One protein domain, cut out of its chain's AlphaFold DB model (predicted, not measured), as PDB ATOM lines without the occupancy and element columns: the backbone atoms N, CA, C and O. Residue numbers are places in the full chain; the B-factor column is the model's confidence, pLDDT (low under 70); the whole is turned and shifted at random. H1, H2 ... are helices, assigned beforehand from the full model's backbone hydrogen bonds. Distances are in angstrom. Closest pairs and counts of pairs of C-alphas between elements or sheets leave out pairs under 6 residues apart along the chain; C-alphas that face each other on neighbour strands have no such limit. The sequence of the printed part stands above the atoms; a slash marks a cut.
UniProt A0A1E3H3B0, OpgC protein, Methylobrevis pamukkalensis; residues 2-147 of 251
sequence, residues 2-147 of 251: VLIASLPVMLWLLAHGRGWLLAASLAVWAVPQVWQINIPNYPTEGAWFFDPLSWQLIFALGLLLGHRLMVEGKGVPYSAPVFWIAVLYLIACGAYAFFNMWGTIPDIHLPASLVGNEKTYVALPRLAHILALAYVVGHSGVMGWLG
ATOM      1  N   VAL A   2     154.583 112.365 107.092       78.06
ATOM      2  CA  VAL A   2     154.701 110.898 107.260       78.06
ATOM      3  C   VAL A   2     155.250 110.181 106.015       78.06
ATOM      4  O   VAL A   2     156.182 109.396 106.126       78.06
ATOM      5  N   LEU A   3     154.761 110.508 104.812       82.75
ATOM      6  CA  LEU A   3     155.282 109.898 103.576       82.75
ATOM      7  C   LEU A   3     156.767 110.205 103.344       82.75
ATOM      8  O   LEU A   3     157.528 109.317 102.983       82.75
ATOM      9  N   ILE A   4     157.206 111.436 103.619       85.94
ATOM     10  CA  ILE A   4     158.621 111.813 103.487       85.94
ATOM     11  C   ILE A   4     159.469 111.054 104.514       85.94
ATOM     12  O   ILE A   4     160.568 110.619 104.189       85.94
ATOM     13  N   ALA A   5     158.947 110.819 105.720       89.88
ATOM     14  CA  ALA A   5     159.630 110.014 106.729       89.88
ATOM     15  C   ALA A   5     159.827 108.546 106.299       89.88
ATOM     16  O   ALA A   5     160.789 107.920 106.732       89.88
ATOM     17  N   SER A   6     158.980 108.008 105.410       89.94
ATOM     18  CA  SER A   6     159.165 106.662 104.834       89.94
ATOM     19  C   SER A   6     160.251 106.586 103.750       89.94
ATOM     20  O   SER A   6     160.698 105.492 103.400       89.94
ATOM     21  N   LEU A   7     160.729 107.730 103.240       92.50
ATOM     22  CA  LEU A   7     161.680 107.789 102.126       92.50
ATOM     23  C   LEU A   7     162.991 107.015 102.376       92.50
ATOM     24  O   LEU A   7     163.386 106.280 101.472       92.50
ATOM     25  N   PRO A   8     163.671 107.108 103.541       93.81
ATOM     26  CA  PRO A   8     164.915 106.367 103.768       93.81
ATOM     27  C   PRO A   8     164.726 104.852 103.643       93.81
ATOM     28  O   PRO A   8     165.548 104.176 103.031       93.81
ATOM     29  N   VAL A   9     163.608 104.330 104.158       94.25
ATOM     30  CA  VAL A   9     163.259 102.905 104.064       94.25
ATOM     31  C   VAL A   9     162.991 102.514 102.612       94.25
ATOM     32  O   VAL A   9     163.487 101.492 102.145       94.25
ATOM     33  N   MET A  10     162.262 103.345 101.864       95.38
ATOM     34  CA  MET A  10     161.998 103.095 100.445       95.38
ATOM     35  C   MET A  10     163.264 103.129  99.589       95.38
ATOM     36  O   MET A  10     163.412 102.302  98.694       95.38
ATOM     37  N   LEU A  11     164.187 104.055  99.862       94.50
ATOM     38  CA  LEU A  11     165.483 104.118  99.183       94.50
ATOM     39  C   LEU A  11     166.346 102.901  99.515       94.50
ATOM     40  O   LEU A  11     166.966 102.335  98.617       94.50
ATOM     41  N   TRP A  12     166.343 102.464 100.776       96.19
ATOM     42  CA  TRP A  12     167.013 101.233 101.184       96.19
ATOM     43  C   TRP A  12     166.442 100.017 100.442       96.19
ATOM     44  O   TRP A  12     167.206  99.264  99.843       96.19
ATOM     45  N   LEU A  13     165.115  99.861 100.373       95.69
ATOM     46  CA  LEU A  13     164.472  98.792  99.594       95.69
ATOM     47  C   LEU A  13     164.819  98.877  98.104       95.69
ATOM     48  O   LEU A  13     165.141  97.865  97.484       95.69
ATOM     49  N   LEU A  14     164.790 100.082  97.532       94.19
ATOM     50  CA  LEU A  14     165.121 100.312  96.128       94.19
ATOM     51  C   LEU A  14     166.567  99.917  95.808       94.19
ATOM     52  O   LEU A  14     166.805  99.322  94.757       94.19
ATOM     53  N   ALA A  15     167.504 100.186  96.722       92.38
ATOM     54  CA  ALA A  15     168.904  99.785  96.595       92.38
ATOM     55  C   ALA A  15     169.088  98.255  96.590       92.38
ATOM     56  O   ALA A  15     170.002  97.759  95.936       92.38
ATOM     57  N   HIS A  16     168.204  97.504  97.260       93.25
ATOM     58  CA  HIS A  16     168.197  96.032  97.244       93.25
ATOM     59  C   HIS A  16     167.446  95.448  96.039       93.25
ATOM     60  O   HIS A  16     167.582  94.265  95.728       93.25
ATOM     61  N   GLY A  17     166.651  96.263  95.345       91.69
ATOM     62  CA  GLY A  17     166.005  95.904  94.091       91.69
ATOM     63  C   GLY A  17     164.616  96.516  93.933       91.69
ATOM     64  O   GLY A  17     163.837  96.641  94.874       91.69
ATOM     65  N   ARG A  18     164.251  96.822  92.684       92.50
ATOM     66  CA  ARG A  18     162.939  97.399  92.330       92.50
ATOM     67  C   ARG A  18     161.770  96.518  92.779       92.50
ATOM     68  O   ARG A  18     160.740  97.033  93.201       92.50
ATOM     69  N   GLY A  19     161.947  95.197  92.690       93.44
ATOM     70  CA  GLY A  19     160.945  94.219  93.111       93.44
ATOM     71  C   GLY A  19     160.645  94.295  94.607       93.44
ATOM     72  O   GLY A  19     159.481  94.225  94.978       93.44
ATOM     73  N   TRP A  20     161.657  94.524  95.450       94.69
ATOM     74  CA  TRP A  20     161.480  94.652  96.899       94.69
ATOM     75  C   TRP A  20     160.679  95.891  97.273       94.69
ATOM     76  O   TRP A  20     159.728  95.785  98.046       94.69
ATOM     77  N   LEU A  21     161.008  97.045  96.683       95.81
ATOM     78  CA  LEU A  21     160.237  98.271  96.888       95.81
ATOM     79  C   LEU A  21     158.769  98.071  96.488       95.81
ATOM     80  O   LEU A  21     157.876  98.396  97.266       95.81
ATOM     81  N   LEU A  22     158.522  97.526  95.292       95.88
ATOM     82  CA  LEU A  22     157.164  97.322  94.788       95.88
ATOM     83  C   LEU A  22     156.384  96.304  95.616       95.88
ATOM     84  O   LEU A  22     155.243  96.574  95.969       95.88
ATOM     85  N   ALA A  23     156.985  95.161  95.948       95.94
ATOM     86  CA  ALA A  23     156.327  94.121  96.728       95.94
ATOM     87  C   ALA A  23     155.981  94.610  98.140       95.94
ATOM     88  O   ALA A  23     154.843  94.450  98.577       95.94
ATOM     89  N   ALA A  24     156.926  95.261  98.828       95.88
ATOM     90  CA  ALA A  24     156.691  95.814 100.158       95.88
ATOM     91  C   ALA A  24     155.628  96.918 100.118       95.88
ATOM     92  O   ALA A  24     154.701  96.918 100.924       95.88
ATOM     93  N   SER A  25     155.724  97.834  99.151       96.25
ATOM     94  CA  SER A  25     154.769  98.933  99.020       96.25
ATOM     95  C   SER A  25     153.366  98.436  98.660       96.25
ATOM     96  O   SER A  25     152.386  98.923  99.224       96.25
ATOM     97  N   LEU A  26     153.252  97.425  97.793       95.44
ATOM     98  CA  LEU A  26     151.972  96.814  97.442       95.44
ATOM     99  C   LEU A  26     151.367  96.059  98.631       95.44
ATOM    100  O   LEU A  26     150.164  96.154  98.853       95.44
ATOM    101  N   ALA A  27     152.190  95.359  99.415       95.25
ATOM    102  CA  ALA A  27     151.743  94.679 100.628       95.25
ATOM    103  C   ALA A  27     151.197  95.676 101.660       95.25
ATOM    104  O   ALA A  27     150.102  95.478 102.180       95.25
ATOM    105  N   VAL A  28     151.913  96.780 101.900       94.81
ATOM    106  CA  VAL A  28     151.456  97.848 102.803       94.81
ATOM    107  C   VAL A  28     150.167  98.492 102.294       94.81
ATOM    108  O   VAL A  28     149.268  98.725 103.092       94.81
ATOM    109  N   TRP A  29     150.033  98.723 100.983       94.31
ATOM    110  CA  TRP A  29     148.795  99.250 100.397       94.31
ATOM    111  C   TRP A  29     147.626  98.262 100.487       94.31
ATOM    112  O   TRP A  29     146.503  98.689 100.710       94.31
ATOM    113  N   ALA A  30     147.857  96.954 100.354       92.38
ATOM    114  CA  ALA A  30     146.787  95.956 100.401       92.38
ATOM    115  C   ALA A  30     146.155  95.814 101.799       92.38
ATOM    116  O   ALA A  30     144.984  95.452 101.910       92.38
ATOM    117  N   VAL A  31     146.907  96.117 102.864       92.50
ATOM    118  CA  VAL A  31     146.441  95.975 104.251       92.50
ATOM    119  C   VAL A  31     145.217  96.870 104.549       92.50
ATOM    120  O   VAL A  31     144.169  96.327 104.913       92.50
ATOM    121  N   PRO A  32     145.256  98.202 104.350       90.94
ATOM    122  CA  PRO A  32     144.079  99.056 104.520       90.94
ATOM    123  C   PRO A  32     142.895  98.649 103.641       90.94
ATOM    124  O   PRO A  32     141.748  98.788 104.056       90.94
ATOM    125  N   GLN A  33     143.147  98.084 102.455       88.75
ATOM    126  CA  GLN A  33     142.075  97.684 101.543       88.75
ATOM    127  C   GLN A  33     141.212  96.566 102.128       88.75
ATOM    128  O   GLN A  33     139.991  96.611 101.986       88.75
ATOM    129  N   VAL A  34     141.822  95.601 102.816       88.12
ATOM    130  CA  VAL A  34     141.113  94.449 103.394       88.12
ATOM    131  C   VAL A  34     140.610  94.748 104.803       88.12
ATOM    132  O   VAL A  34     139.457  94.461 105.116       88.12
ATOM    133  N   TRP A  35     141.456  95.339 105.650       89.00
ATOM    134  CA  TRP A  35     141.173  95.493 107.082       89.00
ATOM    135  C   TRP A  35     140.719  96.896 107.493       89.00
ATOM    136  O   TRP A  35     140.451  97.109 108.671       89.00
ATOM    137  N   GLN A  36     140.635  97.852 106.559       86.62
ATOM    138  CA  GLN A  36     140.249  99.245 106.837       86.62
ATOM    139  C   GLN A  36     141.092  99.891 107.950       86.62
ATOM    140  O   GLN A  36     140.607 100.713 108.727       86.62
ATOM    141  N   ILE A  37     142.367  99.498 108.046       89.12
ATOM    142  CA  ILE A  37     143.304 100.072 109.012       89.12
ATOM    143  C   ILE A  37     143.693 101.463 108.525       89.12
ATOM    144  O   ILE A  37     144.213 101.613 107.423       89.12
ATOM    145  N   ASN A  38     143.465 102.465 109.368       88.94
ATOM    146  CA  ASN A  38     143.849 103.848 109.126       88.94
ATOM    147  C   ASN A  38     144.289 104.492 110.446       88.94
ATOM    148  O   ASN A  38     143.933 104.034 111.535       88.94
ATOM    149  N   ILE A  39     145.073 105.558 110.352       87.69
ATOM    150  CA  ILE A  39     145.527 106.328 111.504       87.69
ATOM    151  C   ILE A  39     144.347 107.158 112.035       87.69
ATOM    152  O   ILE A  39     143.697 107.857 111.248       87.69
ATOM    153  N   PRO A  40     144.056 107.121 113.348       87.75
ATOM    154  CA  PRO A  40     143.010 107.948 113.929       87.75
ATOM    155  C   PRO A  40     143.357 109.430 113.778       87.75
ATOM    156  O   PRO A  40     144.513 109.850 113.900       87.75
ATOM    157  N   ASN A  41     142.342 110.227 113.474       87.75
ATOM    158  CA  ASN A  41     142.478 111.667 113.385       87.75
ATOM    159  C   ASN A  41     142.451 112.285 114.793       87.75
ATOM    160  O   ASN A  41     141.807 111.767 115.703       87.75
ATOM    161  N   TYR A  42     143.190 113.375 114.983       81.31
ATOM    162  CA  TYR A  42     143.203 114.151 116.222       81.31
ATOM    163  C   TYR A  42     143.415 115.628 115.867       81.31
ATOM    164  O   TYR A  42     144.290 115.921 115.047       81.31
ATOM    165  N   PRO A  43     142.669 116.578 116.462       84.31
ATOM    166  CA  PRO A  43     141.730 116.423 117.584       84.31
ATOM    167  C   PRO A  43     140.301 116.022 117.192       84.31
ATOM    168  O   PRO A  43     139.492 115.727 118.064       84.31
ATOM    169  N   THR A  44     139.966 116.039 115.904       84.12
ATOM    170  CA  THR A  44     138.634 115.667 115.411       84.12
ATOM    171  C   THR A  44     138.484 114.156 115.303       84.12
ATOM    172  O   THR A  44     139.438 113.482 114.922       84.12
ATOM    173  N   GLU A  45     137.280 113.641 115.556       84.31
ATOM    174  CA  GLU A  45     136.962 112.220 115.396       84.31
ATOM    175  C   GLU A  45     137.138 111.725 113.947       84.31
ATOM    176  O   GLU A  45     137.156 112.500 112.985       84.31
ATOM    177  N   GLY A  46     137.265 110.406 113.795       85.25
ATOM    178  CA  GLY A  46     137.447 109.733 112.512       85.25
ATOM    179  C   GLY A  46     138.894 109.322 112.248       85.25
ATOM    180  O   GLY A  46     139.704 109.174 113.162       85.25
ATOM    181  N   ALA A  47     139.213 109.108 110.977       87.00
ATOM    182  CA  ALA A  47     140.531 108.673 110.529       87.00
ATOM    183  C   ALA A  47     141.152 109.690 109.569       87.00
ATOM    184  O   ALA A  47     140.487 110.620 109.101       87.00
ATOM    185  N   TRP A  48     142.439 109.531 109.276       87.75
ATOM    186  CA  TRP A  48     143.125 110.403 108.334       87.75
ATOM    187  C   TRP A  48     142.475 110.303 106.960       87.75
ATOM    188  O   TRP A  48     142.384 109.234 106.363       87.75
ATOM    189  N   PHE A  49     142.069 111.455 106.432       85.50
ATOM    190  CA  PHE A  49     141.443 111.557 105.116       85.50
ATOM    191  C   PHE A  49     142.367 111.124 103.966       85.50
ATOM    192  O   PHE A  49     141.905 110.747 102.894       85.50
ATOM    193  N   PHE A  50     143.678 111.183 104.180       86.00
ATOM    194  CA  PHE A  50     144.687 110.610 103.300       86.00
ATOM    195  C   PHE A  50     145.471 109.579 104.097       86.00
ATOM    196  O   PHE A  50     146.383 109.951 104.840       86.00
ATOM    197  N   ASP A  51     145.103 108.308 103.961       90.94
ATOM    198  CA  ASP A  51     145.763 107.234 104.693       90.94
ATOM    199  C   ASP A  51     147.222 107.079 104.218       90.94
ATOM    200  O   ASP A  51     147.464 106.779 103.039       90.94
ATOM    201  N   PRO A  52     148.231 107.281 105.087       91.44
ATOM    202  CA  PRO A  52     149.624 107.183 104.671       91.44
ATOM    203  C   PRO A  52     150.021 105.785 104.180       91.44
ATOM    204  O   PRO A  52     150.935 105.692 103.358       91.44
ATOM    205  N   LEU A  53     149.355 104.716 104.640       92.75
ATOM    206  CA  LEU A  53     149.664 103.330 104.256       92.75
ATOM    207  C   LEU A  53     149.227 103.021 102.816       92.75
ATOM    208  O   LEU A  53     149.941 102.342 102.072       92.75
ATOM    209  N   SER A  54     148.106 103.581 102.380       93.19
ATOM    210  CA  SER A  54     147.657 103.488 100.996       93.19
ATOM    211  C   SER A  54     148.398 104.457 100.073       93.19
ATOM    212  O   SER A  54     148.872 104.078  98.999       93.19
ATOM    213  N   TRP A  55     148.541 105.721 100.479       93.38
ATOM    214  CA  TRP A  55     149.127 106.762  99.626       93.38
ATOM    215  C   TRP A  55     150.625 106.580  99.369       93.38
ATOM    216  O   TRP A  55     151.131 107.051  98.344       93.38
ATOM    217  N   GLN A  56     151.334 105.854 100.237       94.81
ATOM    218  CA  GLN A  56     152.749 105.553 100.020       94.81
ATOM    219  C   GLN A  56     153.004 104.736  98.745       94.81
ATOM    220  O   GLN A  56     154.086 104.866  98.180       94.81
ATOM    221  N   LEU A  57     152.020 103.992  98.217       95.19
ATOM    222  CA  LEU A  57     152.178 103.267  96.950       95.19
ATOM    223  C   LEU A  57     152.399 104.200  95.759       95.19
ATOM    224  O   LEU A  57     153.311 103.982  94.961       95.19
ATOM    225  N   ILE A  58     151.621 105.281  95.657       94.44
ATOM    226  CA  ILE A  58     151.815 106.286  94.600       94.44
ATOM    227  C   ILE A  58     153.200 106.928  94.742       94.44
ATOM    228  O   ILE A  58     153.886 107.158  93.745       94.44
ATOM    229  N   PHE A  59     153.633 107.182  95.980       93.81
ATOM    230  CA  PHE A  59     154.954 107.739  96.256       93.81
ATOM    231  C   PHE A  59     156.084 106.775  95.855       93.81
ATOM    232  O   PHE A  59     157.018 107.195  95.175       93.81
ATOM    233  N   ALA A  60     155.970 105.484  96.177       95.81
ATOM    234  CA  ALA A  60     156.929 104.452  95.784       95.81
ATOM    235  C   ALA A  60     157.003 104.277  94.257       95.81
ATOM    236  O   ALA A  60     158.098 104.177  93.698       95.81
ATOM    237  N   LEU A  61     155.857 104.301  93.566       95.50
ATOM    238  CA  LEU A  61     155.793 104.284  92.101       95.50
ATOM    239  C   LEU A  61     156.474 105.518  91.498       95.50
ATOM    240  O   LEU A  61     157.284 105.384  90.582       95.50
ATOM    241  N   GLY A  62     156.209 106.707  92.042       93.94
ATOM    242  CA  GLY A  62     156.875 107.945  91.634       93.94
ATOM    243  C   GLY A  62     158.389 107.906  91.856       93.94
ATOM    244  O   GLY A  62     159.146 108.268  90.956       93.94
ATOM    245  N   LEU A  63     158.840 107.404  93.011       94.69
ATOM    246  CA  LEU A  63     160.257 107.221  93.333       94.69
ATOM    247  C   LEU A  63     160.934 106.265  92.346       94.69
ATOM    248  O   LEU A  63     162.005 106.572  91.827       94.69
ATOM    249  N   LEU A  64     160.296 105.131  92.051       94.50
ATOM    250  CA  LEU A  64     160.803 104.156  91.092       94.50
ATOM    251  C   LEU A  64     160.910 104.757  89.685       94.50
ATOM    252  O   LEU A  64     161.942 104.608  89.033       94.50
ATOM    253  N   LEU A  65     159.865 105.443  89.215       93.31
ATOM    254  CA  LEU A  65     159.863 106.105  87.908       93.31
ATOM    255  C   LEU A  65     160.942 107.190  87.826       93.31
ATOM    256  O   LEU A  65     161.685 107.242  86.844       93.31
ATOM    257  N   GLY A  66     161.070 108.007  88.872       92.06
ATOM    258  CA  GLY A  66     162.105 109.029  88.990       92.06
ATOM    259  C   GLY A  66     163.510 108.431  88.975       92.06
ATOM    260  O   GLY A  66     164.348 108.887  88.205       92.06
ATOM    261  N   HIS A  67     163.753 107.364  89.741       92.75
ATOM    262  CA  HIS A  67     165.030 106.648  89.739       92.75
ATOM    263  C   HIS A  67     165.372 106.107  88.348       92.75
ATOM    264  O   HIS A  67     166.465 106.343  87.840       92.75
ATOM    265  N   ARG A  68     164.428 105.426  87.690       92.19
ATOM    266  CA  ARG A  68     164.653 104.884  86.343       92.19
ATOM    267  C   ARG A  68     164.978 105.974  85.324       92.19
ATOM    268  O   ARG A  68     165.900 105.812  84.528       92.19
ATOM    269  N   LEU A  69     164.273 107.099  85.371       90.94
ATOM    270  CA  LEU A  69     164.519 108.197  84.444       90.94
ATOM    271  C   LEU A  69     165.827 108.943  84.752       90.94
ATOM    272  O   LEU A  69     166.604 109.204  83.840       90.94
ATOM    273  N   MET A  70     166.071 109.292  86.016       90.38
ATOM    274  CA  MET A  70     167.166 110.187  86.410       90.38
ATOM    275  C   MET A  70     168.501 109.477  86.637       90.38
ATOM    276  O   MET A  70     169.542 110.083  86.406       90.38
ATOM    277  N   VAL A  71     168.482 108.228  87.109       89.25
ATOM    278  CA  VAL A  71     169.697 107.454  87.423       89.25
ATOM    279  C   VAL A  71     170.048 106.515  86.276       89.25
ATOM    280  O   VAL A  71     171.210 106.395  85.907       89.25
ATOM    281  N   GLU A  72     169.049 105.862  85.681       88.69
ATOM    282  CA  GLU A  72     169.285 104.853  84.637       88.69
ATOM    283  C   GLU A  72     169.122 105.403  83.217       88.69
ATOM    284  O   GLU A  72     169.417 104.692  82.257       88.69
ATOM    285  N   GLY A  73     168.603 106.629  83.067       88.44
ATOM    286  CA  GLY A  73     168.305 107.236  81.767       88.44
ATOM    287  C   GLY A  73     167.201 106.514  80.985       88.44
ATOM    288  O   GLY A  73     167.064 106.716  79.781       88.44
ATOM    289  N   LYS A  74     166.424 105.643  81.640       88.38
ATOM    290  CA  LYS A  74     165.437 104.766  80.997       88.38
ATOM    291  C   LYS A  74     164.033 105.119  81.462       88.38
ATOM    292  O   LYS A  74     163.626 104.774  82.569       88.38
ATOM    293  N   GLY A  75     163.272 105.762  80.581       87.31
ATOM    294  CA  GLY A  75     161.841 105.979  80.778       87.31
ATOM    295  C   GLY A  75     161.025 104.679  80.765       87.31
ATOM    296  O   GLY A  75     161.536 103.580  80.523       87.31
ATOM    297  N   VAL A  76     159.725 104.810  81.022       90.50
ATOM    298  CA  VAL A  76     158.769 103.721  80.775       90.50
ATOM    299  C   VAL A  76     158.672 103.513  79.260       90.50
ATOM    300  O   VAL A  76     158.557 104.503  78.545       90.50
ATOM    301  N   PRO A  77     158.741 102.272  78.747       92.81
ATOM    302  CA  PRO A  77     158.607 102.031  77.317       92.81
ATOM    303  C   PRO A  77     157.197 102.373  76.820       92.81
ATOM    304  O   PRO A  77     156.189 102.101  77.484       92.81
ATOM    305  N   TYR A  78     157.137 102.929  75.611       95.06
ATOM    306  CA  TYR A  78     155.878 103.181  74.927       95.06
ATOM    307  C   TYR A  78     155.258 101.874  74.423       95.06
ATOM    308  O   TYR A  78     155.934 101.013  73.863       95.06
ATOM    309  N   SER A  79     153.947 101.758  74.589       97.00
ATOM    310  CA  SER A  79     153.114 100.674  74.094       97.00
ATOM    311  C   SER A  79     151.805 101.285  73.614       97.00
ATOM    312  O   SER A  79     151.034 101.824  74.409       97.00
ATOM    313  N   ALA A  80     151.556 101.216  72.303       96.56
ATOM    314  CA  ALA A  80     150.363 101.804  71.699       96.56
ATOM    315  C   ALA A  80     149.050 101.250  72.291       96.56
ATOM    316  O   ALA A  80     148.173 102.059  72.596       96.56
ATOM    317  N   PRO A  81     148.902  99.930  72.544       97.56
ATOM    318  CA  PRO A  81     147.718  99.409  73.224       97.56
ATOM    319  C   PRO A  81     147.518 100.020  74.614       97.56
ATOM    320  O   PRO A  81     146.427 100.485  74.928       97.56
ATOM    321  N   VAL A  82     148.576 100.083  75.429       97.38
ATOM    322  CA  VAL A  82     148.500 100.643  76.791       97.38
ATOM    323  C   VAL A  82     148.149 102.127  76.748       97.38
ATOM    324  O   VAL A  82     147.330 102.582  77.541       97.38
ATOM    325  N   PHE A  83     148.722 102.873  75.801       97.75
ATOM    326  CA  PHE A  83     148.438 104.294  75.627       97.75
ATOM    327  C   PHE A  83     146.962 104.534  75.312       97.75
ATOM    328  O   PHE A  83     146.310 105.315  76.001       97.75
ATOM    329  N   TRP A  84     146.412 103.836  74.317       97.94
ATOM    330  CA  TRP A  84     145.015 104.027  73.926       97.94
ATOM    331  C   TRP A  84     144.024 103.510  74.969       97.94
ATOM    332  O   TRP A  84     143.002 104.156  75.186       97.94
ATOM    333  N   ILE A  85     144.346 102.421  75.678       98.19
ATOM    334  CA  ILE A  85     143.559 101.964  76.834       98.19
ATOM    335  C   ILE A  85     143.554 103.035  77.928       98.19
ATOM    336  O   ILE A  85     142.493 103.362  78.455       98.19
ATOM    337  N   ALA A  86     144.712 103.620  78.243       98.00
ATOM    338  CA  ALA A  86     144.814 104.684  79.235       98.00
ATOM    339  C   ALA A  86     144.027 105.936  78.815       98.00
ATOM    340  O   ALA A  86     143.302 106.496  79.634       98.00
ATOM    341  N   VAL A  87     144.099 106.347  77.544       98.00
ATOM    342  CA  VAL A  87     143.301 107.465  77.010       98.00
ATOM    343  C   VAL A  87     141.804 107.180  77.135       98.00
ATOM    344  O   VAL A  87     141.074 108.013  77.668       98.00
ATOM    345  N   LEU A  88     141.347 106.009  76.686       98.12
ATOM    346  CA  LEU A  88     139.938 105.626  76.766       98.12
ATOM    347  C   LEU A  88     139.453 105.598  78.218       98.12
ATOM    348  O   LEU A  88     138.371 106.097  78.518       98.12
ATOM    349  N   TYR A  89     140.278 105.071  79.121       97.12
ATOM    350  CA  TYR A  89     139.987 105.042  80.546       97.12
ATOM    351  C   TYR A  89     139.832 106.452  81.136       97.12
ATOM    352  O   TYR A  89     138.857 106.720  81.834       97.12
ATOM    353  N   LEU A  90     140.730 107.386  80.804       97.38
ATOM    354  CA  LEU A  90     140.633 108.780  81.250       97.38
ATOM    355  C   LEU A  90     139.387 109.482  80.695       97.38
ATOM    356  O   LEU A  90     138.724 110.212  81.430       97.38
ATOM    357  N   ILE A  91     139.042 109.244  79.424       97.56
ATOM    358  CA  ILE A  91     137.809 109.771  78.818       97.56
ATOM    359  C   ILE A  91     136.584 109.218  79.551       97.56
ATOM    360  O   ILE A  91     135.685 109.986  79.884       97.56
ATOM    361  N   ALA A  92     136.563 107.918  79.854       94.81
ATOM    362  CA  ALA A  92     135.474 107.292  80.596       94.81
ATOM    363  C   ALA A  92     135.334 107.879  82.011       94.81
ATOM    364  O   ALA A  92     134.228 108.227  82.415       94.81
ATOM    365  N   CYS A  93     136.439 108.065  82.742       93.44
ATOM    366  CA  CYS A  93     136.421 108.730  84.048       93.44
ATOM    367  C   CYS A  93     135.934 110.185  83.957       93.44
ATOM    368  O   CYS A  93     135.154 110.625  84.801       93.44
ATOM    369  N   GLY A  94     136.366 110.918  82.928       94.38
ATOM    370  CA  GLY A  94     135.918 112.284  82.665       94.38
ATOM    371  C   GLY A  94     134.421 112.357  82.370       94.38
ATOM    372  O   GLY A  94     133.728 113.172  82.969       94.38
ATOM    373  N   ALA A  95     133.906 111.472  81.514       94.69
ATOM    374  CA  ALA A  95     132.481 111.371  81.208       94.69
ATOM    375  C   ALA A  95     131.661 110.985  82.447       94.69
ATOM    376  O   ALA A  95     130.649 111.619  82.729       94.69
ATOM    377  N   TYR A  96     132.127 110.005  83.225       91.25
ATOM    378  CA  TYR A  96     131.485 109.577  84.469       91.25
ATOM    379  C   TYR A  96     131.321 110.741  85.459       91.25
ATOM    380  O   TYR A  96     130.244 110.931  86.024       91.25
ATOM    381  N   ALA A  97     132.367 111.560  85.619       90.94
ATOM    382  CA  ALA A  97     132.318 112.753  86.457       90.94
ATOM    383  C   ALA A  97     131.446 113.868  85.847       90.94
ATOM    384  O   ALA A  97     130.654 114.480  86.560       90.94
ATOM    385  N   PHE A  98     131.566 114.122  84.541       94.50
ATOM    386  CA  PHE A  98     130.853 115.193  83.837       94.50
ATOM    387  C   PHE A  98     129.336 114.972  83.803       94.50
ATOM    388  O   PHE A  98     128.572 115.903  84.039       94.50
ATOM    389  N   PHE A  99     128.894 113.736  83.560       94.38
ATOM    390  CA  PHE A  99     127.478 113.360  83.549       94.38
ATOM    391  C   PHE A  99     126.930 113.010  84.941       94.38
ATOM    392  O   PHE A  99     125.802 112.534  85.046       94.38
ATOM    393  N   ASN A 100     127.704 113.247  86.009       89.38
ATOM    394  CA  ASN A 100     127.295 113.020  87.397       89.38
ATOM    395  C   ASN A 100     126.777 111.590  87.657       89.38
ATOM    396  O   ASN A 100     125.816 111.390  88.398       89.38
ATOM    397  N   MET A 101     127.411 110.586  87.047       86.62
ATOM    398  CA  MET A 101     126.965 109.184  87.069       86.62
ATOM    399  C   MET A 101     127.308 108.461  88.386       86.62
ATOM    400  O   MET A 101     127.499 107.248  88.420       86.62
ATOM    401  N   TRP A 102     127.425 109.188  89.496       83.44
ATOM    402  CA  TRP A 102     127.821 108.607  90.775       83.44
ATOM    403  C   TRP A 102     126.832 107.528  91.219       83.44
ATOM    404  O   TRP A 102     125.627 107.753  91.255       83.44
ATOM    405  N   GLY A 103     127.352 106.350  91.564       79.88
ATOM    406  CA  GLY A 103     126.538 105.225  92.030       79.88
ATOM    407  C   GLY A 103     125.933 104.367  90.917       79.88
ATOM    408  O   GLY A 103     125.224 103.416  91.224       79.88
ATOM    409  N   THR A 104     126.224 104.635  89.637       83.75
ATOM    410  CA  THR A 104     125.777 103.761  88.533       83.75
ATOM    411  C   THR A 104     126.695 102.559  88.300       83.75
ATOM    412  O   THR A 104     126.389 101.709  87.467       83.75
ATOM    413  N   ILE A 105     127.853 102.506  88.968       79.00
ATOM    414  CA  ILE A 105     128.758 101.356  88.899       79.00
ATOM    415  C   ILE A 105     128.093 100.213  89.676       79.00
ATOM    416  O   ILE A 105     127.762 100.423  90.844       79.00
ATOM    417  N   PRO A 106     127.881  99.037  89.055       78.38
ATOM    418  CA  PRO A 106     127.297  97.890  89.734       78.38
ATOM    419  C   PRO A 106     128.068  97.550  91.002       78.38
ATOM    420  O   PRO A 106     129.294  97.670  91.033       78.38
ATOM    421  N   ASP A 107     127.348  97.094  92.021       75.44
ATOM    422  CA  ASP A 107     127.986  96.637  93.243       75.44
ATOM    423  C   ASP A 107     128.811  95.383  92.930       75.44
ATOM    424  O   ASP A 107     128.305  94.372  92.434       75.44
ATOM    425  N   ILE A 108     130.116  95.487  93.135       80.12
ATOM    426  CA  ILE A 108     131.060  94.398  92.921       80.12
ATOM    427  C   ILE A 108     131.363  93.849  94.310       80.12
ATOM    428  O   ILE A 108     131.683  94.623  95.204       80.12
ATOM    429  N   HIS A 109     131.305  92.525  94.490       79.25
ATOM    430  CA  HIS A 109     131.562  91.846  95.772       79.25
ATOM    431  C   HIS A 109     133.048  91.897  96.195       79.25
ATOM    432  O   HIS A 109     133.691  90.871  96.423       79.25
ATOM    433  N   LEU A 110     133.625  93.089  96.258       80.50
ATOM    434  CA  LEU A 110     134.958  93.388  96.755       80.50
ATOM    435  C   LEU A 110     134.858  94.575  97.730       80.50
ATOM    436  O   LEU A 110     133.890  95.333  97.675       80.50
ATOM    437  N   PRO A 111     135.843  94.767  98.628       81.06
ATOM    438  CA  PRO A 111     135.825  95.885  99.566       81.06
ATOM    439  C   PRO A 111     135.652  97.234  98.853       81.06
ATOM    440  O   PRO A 111     136.317  97.502  97.848       81.06
ATOM    441  N   ALA A 112     134.800  98.114  99.390       76.94
ATOM    442  CA  ALA A 112     134.530  99.434  98.804       76.94
ATOM    443  C   ALA A 112     135.800 100.299  98.671       76.94
ATOM    444  O   ALA A 112     135.957 101.040  97.700       76.94
ATOM    445  N   SER A 113     136.752 100.126  99.591       78.69
ATOM    446  CA  SER A 113     138.103 100.704  99.549       78.69
ATOM    447  C   SER A 113     138.900 100.331  98.295       78.69
ATOM    448  O   SER A 113     139.802 101.071  97.902       78.69
ATOM    449  N   LEU A 114     138.574  99.207  97.654       80.81
ATOM    450  CA  LEU A 114     139.263  98.687  96.482       80.81
ATOM    451  C   LEU A 114     138.579  99.092  95.170       80.81
ATOM    452  O   LEU A 114     139.281  99.420  94.216       80.81
ATOM    453  N   VAL A 115     137.243  99.076  95.110       78.38
ATOM    454  CA  VAL A 115     136.484  99.212  93.846       78.38
ATOM    455  C   VAL A 115     135.747 100.548  93.707       78.38
ATOM    456  O   VAL A 115     135.472 100.984  92.590       78.38
ATOM    457  N   GLY A 116     135.464 101.237  94.811       75.62
ATOM    458  CA  GLY A 116     134.795 102.535  94.791       75.62
ATOM    459  C   GLY A 116     135.697 103.686  94.333       75.62
ATOM    460  O   GLY A 116     136.883 103.526  94.043       75.62
ATOM    461  N   ASN A 117     135.151 104.905  94.340       75.62
ATOM    462  CA  ASN A 117     135.939 106.133  94.173       75.62
ATOM    463  C   ASN A 117     136.556 106.603  95.505       75.62
ATOM    464  O   ASN A 117     136.667 107.805  95.771       75.62
ATOM    465  N   GLU A 118     136.967 105.664  96.356       78.75
ATOM    466  CA  GLU A 118     137.460 105.991  97.687       78.75
ATOM    467  C   GLU A 118     138.787 106.749  97.610       78.75
ATOM    468  O   GLU A 118     139.763 106.347  96.960       78.75
ATOM    469  N   LYS A 119     138.797 107.926  98.236       82.38
ATOM    470  CA  LYS A 119     139.966 108.812  98.265       82.38
ATOM    471  C   LYS A 119     140.917 108.447  99.389       82.38
ATOM    472  O   LYS A 119     142.131 108.512  99.191       82.38
ATOM    473  N   THR A 120     140.357 108.034 100.519       86.00
ATOM    474  CA  THR A 120     141.099 107.732 101.737       86.00
ATOM    475  C   THR A 120     142.162 106.674 101.491       86.00
ATOM    476  O   THR A 120     143.340 106.932 101.723       86.00
ATOM    477  N   TYR A 121     141.761 105.547 100.898       88.81
ATOM    478  CA  TYR A 121     142.609 104.364 100.752       88.81
ATOM    479  C   TYR A 121     143.221 104.162  99.365       88.81
ATOM    480  O   TYR A 121     143.796 103.112  99.093       88.81
ATOM    481  N   VAL A 122     143.131 105.157  98.476       89.88
ATOM    482  CA  VAL A 122     143.622 105.036  97.091       89.88
ATOM    483  C   VAL A 122     143.059 103.780  96.418       89.88
ATOM    484  O   VAL A 122     143.781 102.821  96.134       89.88
ATOM    485  N   ALA A 123     141.751 103.789  96.167       90.06
ATOM    486  CA  ALA A 123     141.088 102.684  95.486       90.06
ATOM    487  C   ALA A 123     141.725 102.363  94.124       90.06
ATOM    488  O   ALA A 123     142.338 103.229  93.489       90.06
ATOM    489  N   LEU A 124     141.548 101.127  93.644       89.94
ATOM    490  CA  LEU A 124     142.133 100.680  92.376       89.94
ATOM    491  C   LEU A 124     141.762 101.578  91.191       89.94
ATOM    492  O   LEU A 124     142.682 101.930  90.449       89.94
ATOM    493  N   PRO A 125     140.500 102.022  91.004       90.88
ATOM    494  CA  PRO A 125     140.176 102.943  89.917       90.88
ATOM    495  C   PRO A 125     140.962 104.254  90.019       90.88
ATOM    496  O   PRO A 125     141.475 104.772  89.033       90.88
ATOM    497  N   ARG A 126     141.145 104.778  91.235       90.69
ATOM    498  CA  ARG A 126     141.923 106.001  91.458       90.69
ATOM    499  C   ARG A 126     143.401 105.796  91.136       90.69
ATOM    500  O   ARG A 126     144.003 106.652  90.488       90.69
ATOM    501  N   LEU A 127     143.981 104.676  91.568       93.12
ATOM    502  CA  LEU A 127     145.362 104.325  91.246       93.12
ATOM    503  C   LEU A 127     145.544 104.177  89.729       93.12
ATOM    504  O   LEU A 127     146.440 104.798  89.158       93.12
ATOM    505  N   ALA A 128     144.653 103.428  89.074       94.56
ATOM    506  CA  ALA A 128     144.639 103.257  87.626       94.56
ATOM    507  C   ALA A 128     144.522 104.603  86.902       94.56
ATOM    508  O   ALA A 128     145.243 104.835  85.937       94.56
ATOM    509  N   HIS A 129     143.695 105.523  87.403       95.12
ATOM    510  CA  HIS A 129     143.527 106.856  86.823       95.12
ATOM    511  C   HIS A 129     144.807 107.679  86.906       95.12
ATOM    512  O   HIS A 129     145.229 108.270  85.913       95.12
ATOM    513  N   ILE A 130     145.461 107.703  88.068       95.12
ATOM    514  CA  ILE A 130     146.722 108.433  88.251       95.12
ATOM    515  C   ILE A 130     147.816 107.853  87.342       95.12
ATOM    516  O   ILE A 130     148.550 108.614  86.711       95.12
ATOM    517  N   LEU A 131     147.899 106.525  87.226       95.75
ATOM    518  CA  LEU A 131     148.877 105.860  86.361       95.75
ATOM    519  C   LEU A 131     148.581 106.057  84.873       95.75
ATOM    520  O   LEU A 131     149.504 106.340  84.110       95.75
ATOM    521  N   ALA A 132     147.315 105.975  84.463       97.31
ATOM    522  CA  ALA A 132     146.881 106.276  83.104       97.31
ATOM    523  C   ALA A 132     147.222 107.722  82.734       97.31
ATOM    524  O   ALA A 132     147.813 107.964  81.683       97.31
ATOM    525  N   LEU A 133     146.937 108.673  83.628       96.56
ATOM    526  CA  LEU A 133     147.268 110.080  83.429       96.56
ATOM    527  C   LEU A 133     148.780 110.282  83.296       96.56
ATOM    528  O   LEU A 133     149.224 110.920  82.345       96.56
ATOM    529  N   ALA A 134     149.576 109.703  84.198       94.50
ATOM    530  CA  ALA A 134     151.033 109.781  84.131       94.50
ATOM    531  C   ALA A 134     151.583 109.180  82.825       94.50
ATOM    532  O   ALA A 134     152.469 109.768  82.203       94.50
ATOM    533  N   TYR A 135     151.036 108.046  82.382       95.69
ATOM    534  CA  TYR A 135     151.451 107.374  81.153       95.69
ATOM    535  C   TYR A 135     151.102 108.183  79.899       95.69
ATOM    536  O   TYR A 135     151.972 108.400  79.056       95.69
ATOM    537  N   VAL A 136     149.859 108.663  79.793       96.81
ATOM    538  CA  VAL A 136     149.389 109.468  78.656       96.81
ATOM    539  C   VAL A 136     150.153 110.779  78.589       96.81
ATOM    540  O   VAL A 136     150.694 111.115  77.541       96.81
ATOM    541  N   VAL A 137     150.271 111.496  79.707       94.56
ATOM    542  CA  VAL A 137     151.007 112.763  79.753       94.56
ATOM    543  C   VAL A 137     152.481 112.548  79.409       94.56
ATOM    544  O   VAL A 137     153.010 113.288  78.578       94.56
ATOM    545  N   GLY A 138     153.119 111.520  79.977       92.12
ATOM    546  CA  GLY A 138     154.532 111.206  79.752       92.12
ATOM    547  C   GLY A 138     154.875 110.801  78.315       92.12
ATOM    548  O   GLY A 138     155.983 111.080  77.867       92.12
ATOM    549  N   HIS A 139     153.934 110.198  77.584       93.81
ATOM    550  CA  HIS A 139     154.119 109.807  76.178       93.81
ATOM    551  C   HIS A 139     153.463 110.766  75.178       93.81
ATOM    552  O   HIS A 139     153.598 110.596  73.968       93.81
ATOM    553  N   SER A 140     152.752 111.784  75.660       92.44
ATOM    554  CA  SER A 140     152.170 112.818  74.812       92.44
ATOM    555  C   SER A 140     153.183 113.918  74.492       92.44
ATOM    556  O   SER A 140     154.068 114.246  75.282       92.44
ATOM    557  N   GLY A 141     152.981 114.601  73.365       89.75
ATOM    558  CA  GLY A 141     153.725 115.820  73.039       89.75
ATOM    559  C   GLY A 141     153.412 117.019  73.948       89.75
ATOM    560  O   GLY A 141     153.994 118.085  73.744       89.75
ATOM    561  N   VAL A 142     152.512 116.881  74.936       90.56
ATOM    562  CA  VAL A 142     152.048 117.986  75.796       90.56
ATOM    563  C   VAL A 142     153.204 118.599  76.571       90.56
ATOM    564  O   VAL A 142     153.318 119.818  76.587       90.56
ATOM    565  N   MET A 143     154.097 117.792  77.147       84.44
ATOM    566  CA  MET A 143     155.231 118.316  77.919       84.44
ATOM    567  C   MET A 143     156.228 119.081  77.039       84.44
ATOM    568  O   MET A 143     156.684 120.160  77.417       84.44
ATOM    569  N   GLY A 144     156.500 118.593  75.824       86.44
ATOM    570  CA  GLY A 144     157.318 119.316  74.843       86.44
ATOM    571  C   GLY A 144     156.637 120.585  74.314       86.44
ATOM    572  O   GLY A 144     157.291 121.597  74.058       86.44
ATOM    573  N   TRP A 145     155.311 120.575  74.170       89.81
ATOM    574  CA  TRP A 145     154.528 121.762  73.822       89.81
ATOM    575  C   TRP A 145     154.543 122.809  74.946       89.81
ATOM    576  O   TRP A 145     154.833 123.976  74.676       89.81
ATOM    577  N   LEU A 146     154.329 122.387  76.197       87.94
ATOM    578  CA  LEU A 146     154.401 123.237  77.386       87.94
ATOM    579  C   LEU A 146     155.789 123.855  77.526       87.94
ATOM    580  O   LEU A 146     155.890 125.068  77.679       87.94
ATOM    581  N   GLY A 147     156.854 123.060  77.386       85.19
ATOM    582  CA  GLY A 147     158.234 123.542  77.485       85.19
ATOM    583  C   GLY A 147     158.591 124.619  76.455       85.19
ATOM    584  O   GLY A 147     159.379 125.513  76.750       85.19
TER     585      GLY A 147
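AT A GLANCE: This is residues 2 to 147 of the 251 residues of the protein "OpgC protein" of Methylobrevis pamukkalensis (UniProt A0A1E3H3B0). Two pairs of long helices make the model, the hairpin of H3 and H4 and the crossed pair H5 and H7, with H7 beside H4 but little contact between the pairs. H2 crosses the hairpin on the side away from H7, H6 bridges H3 and H7, and residues 141 to 147, with H8, stick out. The printed part has 146 residues with eight named helices, H1 to H8 along the chain, and no named strand: all helix. It is only just compact, close to loose, with a radius of gyration of the C-alphas of 17.1 A and spans of 45 by 43 by 29 A.

HOW THE PARTS SIT: H4, residues 52 to 70, forms a helical hairpin with H3, residues 18 to 35: they touch at C-alphas 54 and 29, 4.4 A apart, at a shallow tilt of 19 degrees, opposite ways. H2, residues 7 to 16, touches residues 20 to 21 of H3 alone, closest at C-alphas 13 and 21, 5.1 A, at a steep tilt of 51 degrees. H1, residues 2 to 5, touches residues 52 to 59 of H4 alone, closest at C-alphas 3 and 56, 6.2 A. H7, residues 124 to 139, is close to H4 but not clearly touching, with C-alphas 127 and 58 the closest, 7.5 A apart. H5, residues 80 to 98, touches H7 at C-alphas 86 and 132, 4.7 A, at a steep tilt of 57 degrees, opposite ways. H6, residues 112 to 115, touches residues 32 to 34 of H3 alone, closest at C-alphas 113 and 33, 5.4 A, and residues 124 to 125 of H7 alone, closest at C-alphas 114 and 124, 5.4 A. H8, residues 142 to 147, touches no helix. In H2, H5, H7 and H8 every O i to N i+4 pair is within hydrogen-bond range; in H3 12 of 14 are, in H4 13 of 15, and H1 and H6 are too short for such a pair.

IN THESE COORDINATES: From first to last C-alpha, H5 measures 26.6 A, H3 26.4 A, H4 25.5 A and H7 22.1 A. H4 begins at C-alpha 52 (149.624, 107.183, 104.671), and H8 ends at C-alpha 147 (158.234, 123.542, 77.485).

THE WHOLE: The two C-alphas farthest apart are those of Pro 43 and Ala 80, 48.9 A. The links H3 to H4 and H5 to H6 are long, with 16 and 13 residues. The printed part has no cut, and no printed residue is under 70 in pLDDT.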